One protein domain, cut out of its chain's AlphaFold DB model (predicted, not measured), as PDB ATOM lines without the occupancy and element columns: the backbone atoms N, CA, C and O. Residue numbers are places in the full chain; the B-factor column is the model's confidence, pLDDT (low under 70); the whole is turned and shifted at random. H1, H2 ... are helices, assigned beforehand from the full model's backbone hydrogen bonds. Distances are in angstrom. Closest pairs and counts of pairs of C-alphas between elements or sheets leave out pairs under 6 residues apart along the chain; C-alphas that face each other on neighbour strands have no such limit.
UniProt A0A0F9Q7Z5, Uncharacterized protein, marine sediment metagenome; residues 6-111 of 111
ATOM      1  N   ASN A   6     150.403  84.060 117.606       96.56
ATOM      2  CA  ASN A   6     151.208  84.125 116.383       96.56
ATOM      3  C   ASN A   6     150.561  85.004 115.305       96.56
ATOM      4  O   ASN A   6     151.257  85.797 114.670       96.56
ATOM      5  N   GLN A   7     149.240  84.917 115.126       96.00
ATOM      6  CA  GLN A   7     148.519  85.795 114.201       96.00
ATOM      7  C   GLN A   7     148.585  87.257 114.649       96.00
ATOM      8  O   GLN A   7     148.833  88.125 113.816       96.00
ATOM      9  N   ALA A   8     148.439  87.534 115.948       96.00
ATOM     10  CA  ALA A   8     148.560  88.889 116.480       96.00
ATOM     11  C   ALA A   8     149.941  89.500 116.185       96.00
ATOM     12  O   ALA A   8     150.021  90.639 115.726       96.00
ATOM     13  N   TRP A   9     151.025  88.734 116.371       97.62
ATOM     14  CA  TRP A   9     152.383  89.140 115.983       97.62
ATOM     15  C   TRP A   9     152.520  89.405 114.490       97.62
ATOM     16  O   TRP A   9     152.981  90.483 114.109       97.62
ATOM     17  N   LYS A  10     152.101  88.452 113.652       97.12
ATOM     18  CA  LYS A  10     152.195  88.571 112.194       97.12
ATOM     19  C   LYS A  10     151.461  89.814 111.686       97.12
ATOM     20  O   LYS A  10     152.070  90.655 111.033       97.12
ATOM     21  N   LEU A  11     150.184  89.958 112.038       96.50
ATOM     22  CA  LEU A  11     149.337  91.048 111.552       96.50
ATOM     23  C   LEU A  11     149.794  92.408 112.081       96.50
ATOM     24  O   LEU A  11     149.825  93.375 111.325       96.50
ATOM     25  N   CYS A  12     150.227  92.491 113.345       96.56
ATOM     26  CA  CYS A  12     150.781  93.731 113.888       96.56
ATOM     27  C   CYS A  12     152.045  94.157 113.124       96.56
ATOM     28  O   CYS A  12     152.168  95.314 112.728       96.56
ATOM     29  N   LEU A  13     152.966  93.227 112.859       97.56
ATOM     30  CA  LEU A  13     154.186  93.522 112.107       97.56
ATOM     31  C   LEU A  13     153.904  93.918 110.656       97.56
ATOM     32  O   LEU A  13     154.536  94.846 110.155       97.56
ATOM     33  N   GLU A  14     152.973  93.243 109.983       97.25
ATOM     34  CA  GLU A  14     152.570  93.583 108.613       97.25
ATOM     35  C   GLU A  14     151.903  94.962 108.538       97.25
ATOM     36  O   GLU A  14     152.220  95.742 107.634       97.25
ATOM     37  N   GLN A  15     151.040  95.287 109.506       96.00
ATOM     38  CA  GLN A  15     150.411  96.601 109.624       96.00
ATOM     39  C   GLN A  15     151.470  97.691 109.801       96.00
ATOM     40  O   GLN A  15     151.508  98.641 109.022       96.00
ATOM     41  N   TRP A  16     152.388  97.538 110.760       96.25
ATOM     42  CA  TRP A  16     153.430  98.541 111.000       96.25
ATOM     43  C   TRP A  16     154.442  98.658 109.864       96.25
ATOM     44  O   TRP A  16     154.858  99.769 109.551       96.25
ATOM     45  N   LYS A  17     154.774  97.553 109.188       96.25
ATOM     46  CA  LYS A  17     155.597  97.581 107.971       96.25
ATOM     47  C   LYS A  17     154.948  98.412 106.871       96.25
ATOM     48  O   LYS A  17     155.640  99.091 106.118       96.25
ATOM     49  N   TRP A  18     153.629  98.312 106.724       95.38
ATOM     50  CA  TRP A  18     152.906  99.102 105.737       95.38
ATOM     51  C   TRP A  18     152.796 100.567 106.161       95.38
ATOM     52  O   TRP A  18     153.060 101.428 105.330       95.38
ATOM     53  N   ILE A  19     152.483 100.842 107.434       93.81
ATOM     54  CA  ILE A  19     152.426 102.207 107.982       93.81
ATOM     55  C   ILE A  19     153.762 102.914 107.764       93.81
ATOM     56  O   ILE A  19     153.767 104.017 107.237       93.81
ATOM     57  N   ASP A  20     154.885 102.264 108.081       94.25
ATOM     58  CA  ASP A  20     156.233 102.820 107.898       94.25
ATOM     59  C   ASP A  20     156.478 103.309 106.461       94.25
ATOM     60  O   ASP A  20     157.011 104.398 106.269       94.25
ATOM     61  N   LYS A  21     155.976 102.569 105.460       93.12
ATOM     62  CA  LYS A  21     156.036 102.956 104.038       93.12
ATOM     63  C   LYS A  21     155.105 104.111 103.661       93.12
ATOM     64  O   LYS A  21     155.354 104.759 102.647       93.12
ATOM     65  N   GLN A  22     154.013 104.322 104.398       92.19
ATOM     66  CA  GLN A  22     153.103 105.447 104.156       92.19
ATOM     67  C   GLN A  22     153.588 106.735 104.816       92.19
ATOM     68  O   GLN A  22     153.284 107.807 104.310       92.19
ATOM     69  N   LEU A  23     154.385 106.647 105.888       89.19
ATOM     70  CA  LEU A  23     154.939 107.832 106.556       89.19
ATOM     71  C   LEU A  23     155.780 108.712 105.619       89.19
ATOM     72  O   LEU A  23     155.855 109.915 105.837       89.19
ATOM     73  N   ASP A  24     156.402 108.128 104.591       80.75
ATOM     74  CA  ASP A  24     157.148 108.877 103.567       80.75
ATOM     75  C   ASP A  24     156.249 109.520 102.499       80.75
ATOM     76  O   ASP A  24     156.697 110.401 101.772       80.75
ATOM     77  N   LYS A  25     155.001 109.061 102.364       78.94
ATOM     78  CA  LYS A  25     154.094 109.435 101.268       78.94
ATOM     79  C   LYS A  25     152.985 110.382 101.697       78.94
ATOM     80  O   LYS A  25     152.501 111.148 100.873       78.94
ATOM     81  N   ASP A  26     152.568 110.293 102.954       64.50
ATOM     82  CA  ASP A  26     151.332 110.902 103.430       64.50
ATOM     83  C   ASP A  26     151.558 111.538 104.809       64.50
ATOM     84  O   ASP A  26     151.200 110.994 105.856       64.50
ATOM     85  N   SER A  27     152.244 112.687 104.815       62.16
ATOM     86  CA  SER A  27     152.709 113.359 106.039       62.16
ATOM     87  C   SER A  27     151.582 113.944 106.903       62.16
ATOM     88  O   SER A  27     151.824 114.298 108.056       62.16
ATOM     89  N   LEU A  28     150.357 114.032 106.369       63.47
ATOM     90  CA  LEU A  28     149.192 114.608 107.049       63.47
ATOM     91  C   LEU A  28     148.288 113.549 107.702       63.47
ATOM     92  O   LEU A  28     147.455 113.884 108.548       63.47
ATOM     93  N   ALA A  29     148.437 112.271 107.346       74.31
ATOM     94  CA  ALA A  29     147.599 111.207 107.880       74.31
ATOM     95  C   ALA A  29     148.074 110.766 109.276       74.31
ATOM     96  O   ALA A  29     149.147 110.188 109.449       74.31
ATOM     97  N   GLY A  30     147.241 110.984 110.298       87.56
ATOM     98  CA  GLY A  30     147.508 110.481 111.649       87.56
ATOM     99  C   GLY A  30     147.599 108.948 111.702       87.56
ATOM    100  O   GLY A  30     146.919 108.242 110.953       87.56
ATOM    101  N   ILE A  31     148.382 108.407 112.643       91.88
ATOM    102  CA  ILE A  31     148.655 106.959 112.749       91.88
ATOM    103  C   ILE A  31     147.385 106.111 112.879       91.88
ATOM    104  O   ILE A  31     147.310 105.017 112.321       91.88
ATOM    105  N   VAL A  32     146.367 106.608 113.584       89.88
ATOM    106  CA  VAL A  32     145.066 105.927 113.695       89.88
ATOM    107  C   VAL A  32     144.379 105.811 112.328       89.88
ATOM    108  O   VAL A  32     143.843 104.753 112.003       89.88
ATOM    109  N   SER A  33     144.447 106.853 111.496       90.25
ATOM    110  CA  SER A  33     143.902 106.827 110.133       90.25
ATOM    111  C   SER A  33     144.613 105.781 109.272       90.25
ATOM    112  O   SER A  33     143.962 104.938 108.654       90.25
ATOM    113  N   LEU A  34     145.950 105.748 109.321       92.56
ATOM    114  CA  LEU A  34     146.750 104.760 108.589       92.56
ATOM    115  C   LEU A  34     146.457 103.321 109.040       92.56
ATOM    116  O   LEU A  34     146.335 102.420 108.209       92.56
ATOM    117  N   LYS A  35     146.282 103.087 110.346       92.44
ATOM    118  CA  LYS A  35     145.871 101.777 110.874       92.44
ATOM    119  C   LYS A  35     144.523 101.326 110.305       92.44
ATOM    120  O   LYS A  35     144.421 100.193 109.832       92.44
ATOM    121  N   ARG A  36     143.523 102.216 110.296       90.75
ATOM    122  CA  ARG A  36     142.189 101.954 109.724       90.75
ATOM    123  C   ARG A  36     142.251 101.695 108.227       90.75
ATOM    124  O   ARG A  36     141.609 100.768 107.738       90.75
ATOM    125  N   GLN A  37     143.034 102.487 107.497       91.50
ATOM    126  CA  GLN A  37     143.227 102.308 106.062       91.50
ATOM    127  C   GLN A  37     143.841 100.942 105.757       91.50
ATOM    128  O   GLN A  37     143.351 100.239 104.876       91.50
ATOM    129  N   TRP A  38     144.849 100.522 106.524       93.19
ATOM    130  CA  TRP A  38     145.423  99.188 106.379       93.19
ATOM    131  C   TRP A  38     144.388  98.083 106.615       93.19
ATOM    132  O   TRP A  38     144.296  97.161 105.806       93.19
ATOM    133  N   CYS A  39     143.579  98.189 107.679       92.19
ATOM    134  CA  CYS A  39     142.514  97.219 107.953       92.19
ATOM    135  C   CYS A  39     141.519  97.132 106.788       92.19
ATOM    136  O   CYS A  39     141.179  96.028 106.375       92.19
ATOM    137  N   ARG A  40     141.124  98.270 106.202       90.00
ATOM    138  CA  ARG A  40     140.245  98.312 105.021       90.00
ATOM    139  C   ARG A  40     140.879  97.643 103.801       90.00
ATOM    140  O   ARG A  40     140.239  96.807 103.179       90.00
ATOM    141  N   VAL A  41     142.141  97.962 103.495       89.50
ATOM    142  CA  VAL A  41     142.888  97.379 102.358       89.50
ATOM    143  C   VAL A  41     143.066  95.866 102.501       89.50
ATOM    144  O   VAL A  41     143.158  95.154 101.505       89.50
ATOM    145  N   LYS A  42     143.139  95.363 103.734       91.62
ATOM    146  CA  LYS A  42     143.249  93.931 104.045       91.62
ATOM    147  C   LYS A  42     141.910  93.265 104.371       91.62
ATOM    148  O   LYS A  42     141.912  92.130 104.829       91.62
ATOM    149  N   GLU A  43     140.801  93.972 104.151       90.19
ATOM    150  CA  GLU A  43     139.430  93.488 104.350       90.19
ATOM    151  C   GLU A  43     139.120  93.015 105.782       90.19
ATOM    152  O   GLU A  43     138.198  92.235 106.025       90.19
ATOM    153  N   PHE A  44     139.850  93.534 106.770       88.06
ATOM    154  CA  PHE A  44     139.558  93.314 108.181       88.06
ATOM    155  C   PHE A  44     138.403  94.219 108.620       88.06
ATOM    156  O   PHE A  44     138.612  95.376 108.986       88.06
ATOM    157  N   LYS A  45     137.180  93.677 108.585       75.75
ATOM    158  CA  LYS A  45     135.942  94.404 108.924       75.75
ATOM    159  C   LYS A  45     135.652  94.477 110.432       75.75
ATOM    160  O   LYS A  45     135.026  95.432 110.870       75.75
ATOM    161  N   ASP A  46     136.179  93.533 111.217       73.25
ATOM    162  CA  ASP A  46     135.842  93.368 112.645       73.25
ATOM    163  C   ASP A  46     136.959  93.798 113.615       73.25
ATOM    164  O   ASP A  46     136.962  93.388 114.777       73.25
ATOM    165  N   VAL A  47     137.973  94.536 113.157       75.00
ATOM    166  CA  VAL A  47     139.063  94.982 114.041       75.00
ATOM    167  C   VAL A  47     138.640  96.279 114.715       75.00
ATOM    168  O   VAL A  47     138.498  97.305 114.059       75.00
ATOM    169  N   THR A  48     138.447  96.226 116.030       69.06
ATOM    170  CA  THR A  48     137.859  97.332 116.806       69.06
ATOM    171  C   THR A  48     138.912  98.269 117.383       69.06
ATOM    172  O   THR A  48     138.688  99.469 117.507       69.06
ATOM    173  N   ALA A  49     140.087  97.729 117.711       68.69
ATOM    174  CA  ALA A  49     141.145  98.471 118.389       68.69
ATOM    175  C   ALA A  49     142.170  99.112 117.433       68.69
ATOM    176  O   ALA A  49     143.189  99.636 117.891       68.69
ATOM    177  N   ASP A  50     141.968  98.986 116.114       79.38
ATOM    178  CA  ASP A  50     142.895  99.419 115.053       79.38
ATOM    179  C   ASP A  50     144.343  98.875 115.221       79.38
ATOM    180  O   ASP A  50     145.288  99.318 114.569       79.38
ATOM    181  N   CYS A  51     144.544  97.892 116.107       88.94
ATOM    182  CA  CYS A  51     145.830  97.336 116.513       88.94
ATOM    183  C   CYS A  51     145.659  95.868 116.908       88.94
ATOM    184  O   CYS A  51     144.953  95.553 117.865       88.94
ATOM    185  N   PHE A  52     146.376  94.965 116.239       94.00
ATOM    186  CA  PHE A  52     146.243  93.521 116.468       94.00
ATOM    187  C   PHE A  52     146.732  93.049 117.844       94.00
ATOM    188  O   PHE A  52     146.308  91.997 118.316       94.00
ATOM    189  N   PHE A  53     147.585  93.823 118.522       95.19
ATOM    190  CA  PHE A  53     147.963  93.540 119.912       95.19
ATOM    191  C   PHE A  53     146.848  93.889 120.891       95.19
ATOM    192  O   PHE A  53     146.590  93.113 121.807       95.19
ATOM    193  N   CYS A  54     146.185  95.028 120.684       92.56
ATOM    194  CA  CYS A  54     145.043  95.434 121.493       92.56
ATOM    195  C   CYS A  54     143.846  94.519 121.228       92.56
ATOM    196  O   CYS A  54     143.203  94.080 122.169       92.56
ATOM    197  N   GLU A  55     143.610  94.149 119.968       93.12
ATOM    198  CA  GLU A  55     142.568  93.196 119.581       93.12
ATOM    199  C   GLU A  55     142.791  91.831 120.254       93.12
ATOM    200  O   GLU A  55     141.884  91.291 120.879       93.12
ATOM    201  N   TYR A  56     144.024  91.308 120.236       94.56
ATOM    202  CA  TYR A  56     144.361  90.086 120.973       94.56
ATOM    203  C   TYR A  56     144.136  90.239 122.480       94.56
ATOM    204  O   TYR A  56     143.524  89.372 123.098       94.56
ATOM    205  N   ASN A  57     144.610  91.336 123.074       93.62
ATOM    206  CA  ASN A  57     144.426  91.616 124.495       93.62
ATOM    207  C   ASN A  57     142.936  91.666 124.864       93.62
ATOM    208  O   ASN A  57     142.540  91.006 125.811       93.62
ATOM    209  N   ASN A  58     142.100  92.338 124.070       91.12
ATOM    210  CA  ASN A  58     140.660  92.477 124.306       91.12
ATOM    211  C   ASN A  58     139.894  91.146 124.264       91.12
ATOM    212  O   ASN A  58     138.809  91.037 124.838       91.12
ATOM    213  N   GLN A  59     140.468  90.131 123.619       90.88
ATOM    214  CA  GLN A  59     139.936  88.771 123.550       90.88
ATOM    215  C   GLN A  59     140.428  87.876 124.701       90.88
ATOM    216  O   GLN A  59     140.112  86.680 124.720       90.88
ATOM    217  N   LYS A  60     141.245  88.400 125.626       88.06
ATOM    218  CA  LYS A  60     141.929  87.631 126.674       88.06
ATOM    219  C   LYS A  60     141.790  88.272 128.056       88.06
ATOM    220  O   LYS A  60     142.025  89.462 128.227       88.06
ATOM    221  N   GLY A  61     141.546  87.426 129.056       82.00
ATOM    222  CA  GLY A  61     141.517  87.818 130.466       82.00
ATOM    223  C   GLY A  61     140.246  88.555 130.881       82.00
ATOM    224  O   GLY A  61     139.265  88.623 130.135       82.00
ATOM    225  N   SER A  62     140.268  89.078 132.105       88.94
ATOM    226  CA  SER A  62     139.180  89.885 132.667       88.94
ATOM    227  C   SER A  62     139.114  91.280 132.020       88.94
ATOM    228  O   SER A  62     139.976  91.662 131.232       88.94
ATOM    229  N   ALA A  63     138.082  92.080 132.321       86.38
ATOM    230  CA  ALA A  63     138.066  93.503 131.940       86.38
ATOM    231  C   ALA A  63     139.298  94.252 132.477       86.38
ATOM    232  O   ALA A  63     139.992  94.923 131.721       86.38
ATOM    233  N   GLU A  64     139.647  94.014 133.739       88.75
ATOM    234  CA  GLU A  64     140.811  94.623 134.384       88.75
ATOM    235  C   GLU A  64     142.132  94.256 133.684       88.75
ATOM    236  O   GLU A  64     143.013  95.101 133.504       88.75
ATOM    237  N   ASP A  65     142.289  93.001 133.253       86.25
ATOM    238  CA  ASP A  65     143.482  92.577 132.514       86.25
ATOM    239  C   ASP A  65     143.586  93.284 131.163       86.25
ATOM    240  O   ASP A  65     144.694  93.600 130.713       86.25
ATOM    241  N   ARG A  66     142.434  93.540 130.531       86.19
ATOM    242  CA  ARG A  66     142.343  94.223 129.243       86.19
ATOM    243  C   ARG A  66     142.743  95.686 129.373       86.19
ATOM    244  O   ARG A  66     143.642  96.105 128.642       86.19
ATOM    245  N   ASP A  67     142.186  96.399 130.345       85.50
ATOM    246  CA  ASP A  67     142.475  97.820 130.589       85.50
ATOM    247  C   ASP A  67     143.951  98.045 130.939       85.50
ATOM    248  O   ASP A  67     144.591  98.989 130.479       85.50
ATOM    249  N   ASN A  68     144.545  97.097 131.667       86.81
ATOM    250  CA  ASN A  68     145.961  97.130 132.020       86.81
ATOM    251  C   ASN A  68     146.885  96.538 130.944       86.81
ATOM    252  O   ASN A  68     148.092  96.409 131.170       86.81
ATOM    253  N   CYS A  69     146.363  96.144 129.779       91.62
ATOM    254  CA  CYS A  69     147.126  95.499 128.708       91.62
ATOM    255  C   CYS A  69     147.927  94.260 129.168       91.62
ATOM    256  O   CYS A  69     148.977  93.964 128.588       91.62
ATOM    257  N   LYS A  70     147.498  93.537 130.216       93.38
ATOM    258  CA  LYS A  70     148.280  92.425 130.802       93.38
ATOM    259  C   LYS A  70     148.521  91.298 129.793       93.38
ATOM    260  O   LYS A  70     149.572  90.660 129.834       93.38
ATOM    261  N   ASN A  71     147.599  91.116 128.845       95.00
ATOM    262  CA  ASN A  71     147.674  90.107 127.788       95.00
ATOM    263  C   ASN A  71     148.233  90.651 126.463       95.00
ATOM    264  O   ASN A  71     148.246  89.939 125.457       95.00
ATOM    265  N   CYS A  72     148.707  91.902 126.432       95.94
ATOM    266  CA  CYS A  72     149.313  92.484 125.240       95.94
ATOM    267  C   CYS A  72     150.524  91.644 124.798       95.94
ATOM    268  O   CYS A  72     151.462  91.478 125.585       95.94
ATOM    269  N   PRO A  73     150.579  91.177 123.535       96.94
ATOM    270  CA  PRO A  73     151.684  90.356 123.044       96.94
ATOM    271  C   PRO A  73     153.073  90.961 123.292       96.94
ATOM    272  O   PRO A  73     154.002  90.243 123.654       96.94
ATOM    273  N   GLY A  74     153.220  92.285 123.179       96.69
ATOM    274  CA  GLY A  74     154.470  92.976 123.508       96.69
ATOM    275  C   GLY A  74     154.838  92.904 124.998       96.69
ATOM    276  O   GLY A  74     156.015  92.732 125.324       96.69
ATOM    277  N   ARG A  75     153.844  92.970 125.899       96.38
ATOM    278  CA  ARG A  75     154.047  92.865 127.357       96.38
ATOM    279  C   ARG A  75     154.398  91.456 127.813       96.38
ATOM    280  O   ARG A  75     155.187  91.314 128.746       96.38
ATOM    281  N   LEU A  76     153.901  90.436 127.113       95.88
ATOM    282  CA  LEU A  76     154.285  89.041 127.355       95.88
ATOM    283  C   LEU A  76     155.789  88.804 127.121       95.88
ATOM    284  O   LEU A  76     156.395  87.973 127.791       95.88
ATOM    285  N   ILE A  77     156.411  89.564 126.212       97.19
ATOM    286  CA  ILE A  77     157.861  89.504 125.960       97.19
ATOM    287  C   ILE A  77     158.637  90.458 126.872       97.19
ATOM    288  O   ILE A  77     159.728  90.127 127.338       97.19
ATOM    289  N   ASN A  78     158.097  91.649 127.131       96.50
ATOM    290  CA  ASN A  78     158.700  92.646 128.008       96.50
ATOM    291  C   ASN A  78     157.623  93.358 128.831       96.50
ATOM    292  O   ASN A  78     156.947  94.249 128.325       96.50
ATOM    293  N   ARG A  79     157.540  93.053 130.131       94.88
ATOM    294  CA  ARG A  79     156.522  93.612 131.042       94.88
ATOM    295  C   ARG A  79     156.499  95.145 131.113       94.88
ATOM    296  O   ARG A  79     155.448  95.698 131.438       94.88
ATOM    297  N   LYS A  80     157.618  95.815 130.791       94.50
ATOM    298  CA  LYS A  80     157.767  97.285 130.752       94.50
ATOM    299  C   LYS A  80     157.396  97.910 129.396       94.50
ATOM    300  O   LYS A  80     157.636  99.094 129.182       94.50
ATOM    301  N   PHE A  81     156.913  97.123 128.437       95.81
ATOM    302  CA  PHE A  81     156.468  97.634 127.144       95.81
ATOM    303  C   PHE A  81     155.115  98.342 127.270       95.81
ATOM    304  O   PHE A  81     154.154  97.746 127.748       95.81
ATOM    305  N   TYR A  82     155.048  99.571 126.766       94.38
ATOM    306  CA  TYR A  82     153.825 100.362 126.643       94.38
ATOM    307  C   TYR A  82     153.818 101.069 125.289       94.38
ATOM    308  O   TYR A  82     154.880 101.439 124.783       94.38
ATOM    309  N   CYS A  83     152.647 101.200 124.665       92.94
ATOM    310  CA  CYS A  83     152.546 101.750 123.312       92.94
ATOM    311  C   CYS A  83     152.773 103.264 123.249       92.94
ATOM    312  O   CYS A  83     153.213 103.760 122.219       92.94
ATOM    313  N   ASP A  84     152.538 103.963 124.347       93.00
ATOM    314  CA  ASP A  84     152.687 105.404 124.567       93.00
ATOM    315  C   ASP A  84     153.984 105.752 125.324       93.00
ATOM    316  O   ASP A  84     154.130 106.812 125.930       93.00
ATOM    317  N   ASN A  85     154.968 104.847 125.313       95.69
ATOM    318  CA  ASN A  85     156.255 105.112 125.941       95.69
ATOM    319  C   ASN A  85     156.950 106.314 125.280       95.69
ATOM    320  O   ASN A  85     157.205 106.282 124.081       95.69
ATOM    321  N   GLY A  86     157.384 107.305 126.064       93.31
ATOM    322  CA  GLY A  86     157.980 108.541 125.534       93.31
ATOM    323  C   GLY A  86     159.151 108.362 124.552       93.31
ATOM    324  O   GLY A  86     159.342 109.197 123.675       93.31
ATOM    325  N   THR A  87     159.909 107.261 124.621       95.50
ATOM    326  CA  THR A  87     161.036 107.004 123.706       95.50
ATOM    327  C   THR A  87     160.602 106.412 122.363       95.50
ATOM    328  O   THR A  87     161.282 106.601 121.350       95.50
ATOM    329  N   TYR A  88     159.503 105.657 122.334       95.31
ATOM    330  CA  TYR A  88     159.046 104.904 121.161       95.31
ATOM    331  C   TYR A  88     157.527 104.956 120.982       95.31
ATOM    332  O   TYR A  88     156.947 103.995 120.503       95.31
ATOM    333  N   ASP A  89     156.891 106.058 121.360       95.12
ATOM    334  CA  ASP A  89     155.443 106.250 121.301       95.12
ATOM    335  C   ASP A  89     154.894 105.943 119.898       95.12
ATOM    336  O   ASP A  89     155.425 106.423 118.893       95.12
ATOM    337  N   TYR A  90     153.842 105.130 119.817       93.75
ATOM    338  CA  TYR A  90     153.292 104.668 118.542       93.75
ATOM    339  C   TYR A  90     152.777 105.809 117.660       93.75
ATOM    340  O   TYR A  90     152.782 105.677 116.439       93.75
ATOM    341  N   ASN A  91     152.317 106.903 118.262       91.88
ATOM    342  CA  ASN A  91     151.726 108.033 117.568       91.88
ATOM    343  C   ASN A  91     152.766 109.128 117.284       91.88
ATOM    344  O   ASN A  91     152.863 109.608 116.159       91.88
ATOM    345  N   ARG A  92     153.577 109.495 118.284       92.19
ATOM    346  CA  ARG A  92     154.596 110.559 118.189       92.19
ATOM    347  C   ARG A  92     155.879 110.085 117.507       92.19
ATOM    348  O   ARG A  92     156.577 110.871 116.870       92.19
ATOM    349  N   HIS A  93     156.225 108.809 117.659       94.75
ATOM    350  CA  HIS A  93     157.464 108.214 117.155       94.75
ATOM    351  C   HIS A  93     157.216 106.869 116.445       94.75
ATOM    352  O   HIS A  93     157.858 105.864 116.777       94.75
ATOM    353  N   PRO A  94     156.353 106.829 115.414       94.31
ATOM    354  CA  PRO A  94     155.876 105.589 114.793       94.31
ATOM    355  C   PRO A  94     157.002 104.695 114.249       94.31
ATOM    356  O   PRO A  94     156.965 103.476 114.416       94.31
ATOM    357  N   ARG A  95     158.072 105.276 113.687       95.31
ATOM    358  CA  ARG A  95     159.255 104.511 113.239       95.31
ATOM    359  C   ARG A  95     160.014 103.867 114.397       95.31
ATOM    360  O   ARG A  95     160.469 102.727 114.292       95.31
ATOM    361  N   LYS A  96     160.168 104.587 115.516       97.06
ATOM    362  CA  LYS A  96     160.812 104.042 116.723       97.06
ATOM    363  C   LYS A  96     159.943 102.944 117.332       97.06
ATOM    364  O   LYS A  96     160.480 101.909 117.725       97.06
ATOM    365  N   PHE A  97     158.623 103.129 117.342       97.12
ATOM    366  CA  PHE A  97     157.673 102.102 117.759       97.12
ATOM    367  C   PHE A  97     157.785 100.839 116.901       97.12
ATOM    368  O   PHE A  97     157.928  99.739 117.438       97.12
ATOM    369  N   TYR A  98     157.817 100.978 115.573       97.25
ATOM    370  CA  TYR A  98     157.955  99.830 114.680       97.25
ATOM    371  C   TYR A  98     159.270  99.071 114.919       97.25
ATOM    372  O   TYR A  98     159.256  97.853 115.128       97.25
ATOM    373  N   LYS A  99     160.403  99.784 115.017       97.94
ATOM    374  CA  LYS A  99     161.698  99.184 115.392       97.94
ATOM    375  C   LYS A  99     161.635  98.478 116.750       97.94
ATOM    376  O   LYS A  99     162.212  97.401 116.912       97.94
ATOM    377  N   LYS A 100     160.909  99.041 117.721       97.94
ATOM    378  CA  LYS A 100     160.707  98.417 119.033       97.94
ATOM    379  C   LYS A 100     159.945  97.097 118.922       97.94
ATOM    380  O   LYS A 100     160.388  96.116 119.519       97.94
ATOM    381  N   ILE A 101     158.848  97.051 118.162       97.44
ATOM    382  CA  ILE A 101     158.083  95.813 117.944       97.44
ATOM    383  C   ILE A 101     158.944  94.766 117.229       97.44
ATOM    384  O   ILE A 101     158.953  93.614 117.659       97.44
ATOM    385  N   LEU A 102     159.715  95.149 116.203       97.88
ATOM    386  CA  LEU A 102     160.653  94.236 115.532       97.88
ATOM    387  C   LEU A 102     161.643  93.613 116.525       97.88
ATOM    388  O   LEU A 102     161.818  92.393 116.548       97.88
ATOM    389  N   GLY A 103     162.232  94.433 117.401       97.75
ATOM    390  CA  GLY A 103     163.141  93.959 118.444       97.75
ATOM    391  C   GLY A 103     162.476  93.020 119.457       97.75
ATOM    392  O   GLY A 103     163.104  92.063 119.909       97.75
ATOM    393  N   LEU A 104     161.206  93.248 119.803       97.75
ATOM    394  CA  LEU A 104     160.451  92.329 120.660       97.75
ATOM    395  C   LEU A 104     160.124  91.013 119.942       97.75
ATOM    396  O   LEU A 104     160.237  89.958 120.560       97.75
ATOM    397  N   ASN A 105     159.772  91.051 118.654       97.81
ATOM    398  CA  ASN A 105     159.506  89.831 117.893       97.81
ATOM    399  C   ASN A 105     160.766  88.971 117.742       97.81
ATOM    400  O   ASN A 105     160.665  87.755 117.838       97.81
ATOM    401  N   LYS A 106     161.945  89.582 117.563       97.38
ATOM    402  CA  LYS A 106     163.214  88.840 117.556       97.38
ATOM    403  C   LYS A 106     163.398  88.061 118.865       97.38
ATOM    404  O   LYS A 106     163.487  86.844 118.847       97.38
ATOM    405  N   LYS A 107     163.271  88.741 120.010       96.75
ATOM    406  CA  LYS A 107     163.342  88.103 121.342       96.75
ATOM    407  C   LYS A 107     162.288  87.021 121.581       96.75
ATOM    408  O   LYS A 107     162.484  86.172 122.440       96.75
ATOM    409  N   ARG A 108     161.136  87.108 120.912       95.81
ATOM    410  CA  ARG A 108     160.081  86.093 120.983       95.81
ATOM    411  C   ARG A 108     160.469  84.818 120.241       95.81
ATOM    412  O   ARG A 108     160.073  83.756 120.689       95.81
ATOM    413  N   LEU A 109     161.139  84.954 119.100       94.12
ATOM    414  CA  LEU A 109     161.528  83.840 118.236       94.12
ATOM    415  C   LEU A 109     162.838  83.177 118.676       94.12
ATOM    416  O   LEU A 109     163.042  82.013 118.376       94.12
ATOM    417  N   ASP A 110     163.694  83.906 119.397       91.44
ATOM    418  CA  ASP A 110     164.937  83.381 119.981       91.44
ATOM    419  C   ASP A 110     164.697  82.546 121.267       91.44
ATOM    420  O   ASP A 110     165.651  82.182 121.953       91.44
ATOM    421  N   LYS A 111     163.435  82.298 121.638       64.50
ATOM    422  CA  LYS A 111     163.007  81.490 122.790       64.50
ATOM    423  C   LYS A 111     162.322  80.221 122.313       64.50
ATOM    424  O   LYS A 111     162.483  79.204 123.016       64.50
TER     425      LYS A 111
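This is residues 6 to 111 of the 111 residues of an uncharacterized protein of marine sediment metagenome (UniProt A0A0F9Q7Z5). Two long helices, H1 and H6, pack side by side and run opposite ways, while two shorter helices, H2 and H3, cross H1 toward its two ends. The very short H5 bridges H3 and H6, the very short H4 sits outermost near H3, and a long link, residues 78 to 93, leads from H5 back to where H6 begins. The printed part has 106 residues with six named helices, H1 to H6 in chain order, and no named strand; its class is all helix. It is compact, with a radius of gyration of the C-alphas of 13.4 A, and rounded, spanning 37 by 29 by 25 A.

Start at H1, residues 6 to 22, the hub, which touches three other helices. Its residues 15 to 22 alone touch H2, residues 31 to 41, at a steep tilt of 69 degrees, only just short of about perpendicular, opposite ways; the closest C-alphas, of Ile 19 and Leu 34, are 6.3 A apart. Its residues 8 to 12 alone touch H3, residues 52 to 58, at a steep tilt of 46 degrees, opposite ways; look at the C-alphas of Ala 8 and Phe 52, the closest, 5.2 A apart. H1 touches H6, residues 94 to 109, at a shallow tilt of 29 degrees, opposite ways, closest at C-alphas 16 and 98, 6.0 A apart. The helix packing is mostly crossed, with helices at steep tilts, but only just: 1 of 3 pairs is at a shallow tilt. H5, residues 73 to 77, touches H3, with the C-alphas of Phe 53 and Pro 73 closest at 5.8 A. Residues 101 to 108 of H6 alone touch H5, and the closest C-alphas, of Ile 77 and Arg 108, are 6.4 A apart. H4, residues 63 to 67, is close to H3 but not clearly touching, with C-alphas 58 and 66 closest at 5.5 A; H4 and H6 are apart. Every O i to N i+4 pair is within hydrogen-bond range in H2, H3, H4 and H6; in H1 it is 12 of 13, and in H5 0 of 1, beside 2 of 2 O i to N i+3 pairs.

Find C-alpha 6 at (151.208, 84.125, 116.383); from there H1 runs 24.7 A to C-alpha 22. H2 covers 15.3 A from Ile 31 to Val 41, and H3 9.7 A from Phe 52 to Asn 58. H4, Ala 63 to Asp 67, and H5, Pro 73 to Ile 77, measure 6.3 A and 6.9 A. H6 begins at C-alpha 94, (155.876, 105.589, 114.793), and runs 22.7 A to C-alpha 109, (161.528, 83.840, 118.236).

The C-alphas farthest apart, of Lys 25 and Ser 62, are 39.9 A from each other. The printed part has no cut; the link from H5 to H6 is long. Mean pLDDT of the printed part is 90.9; residues 26 to 28, 48 to 49 and 111 are under 70.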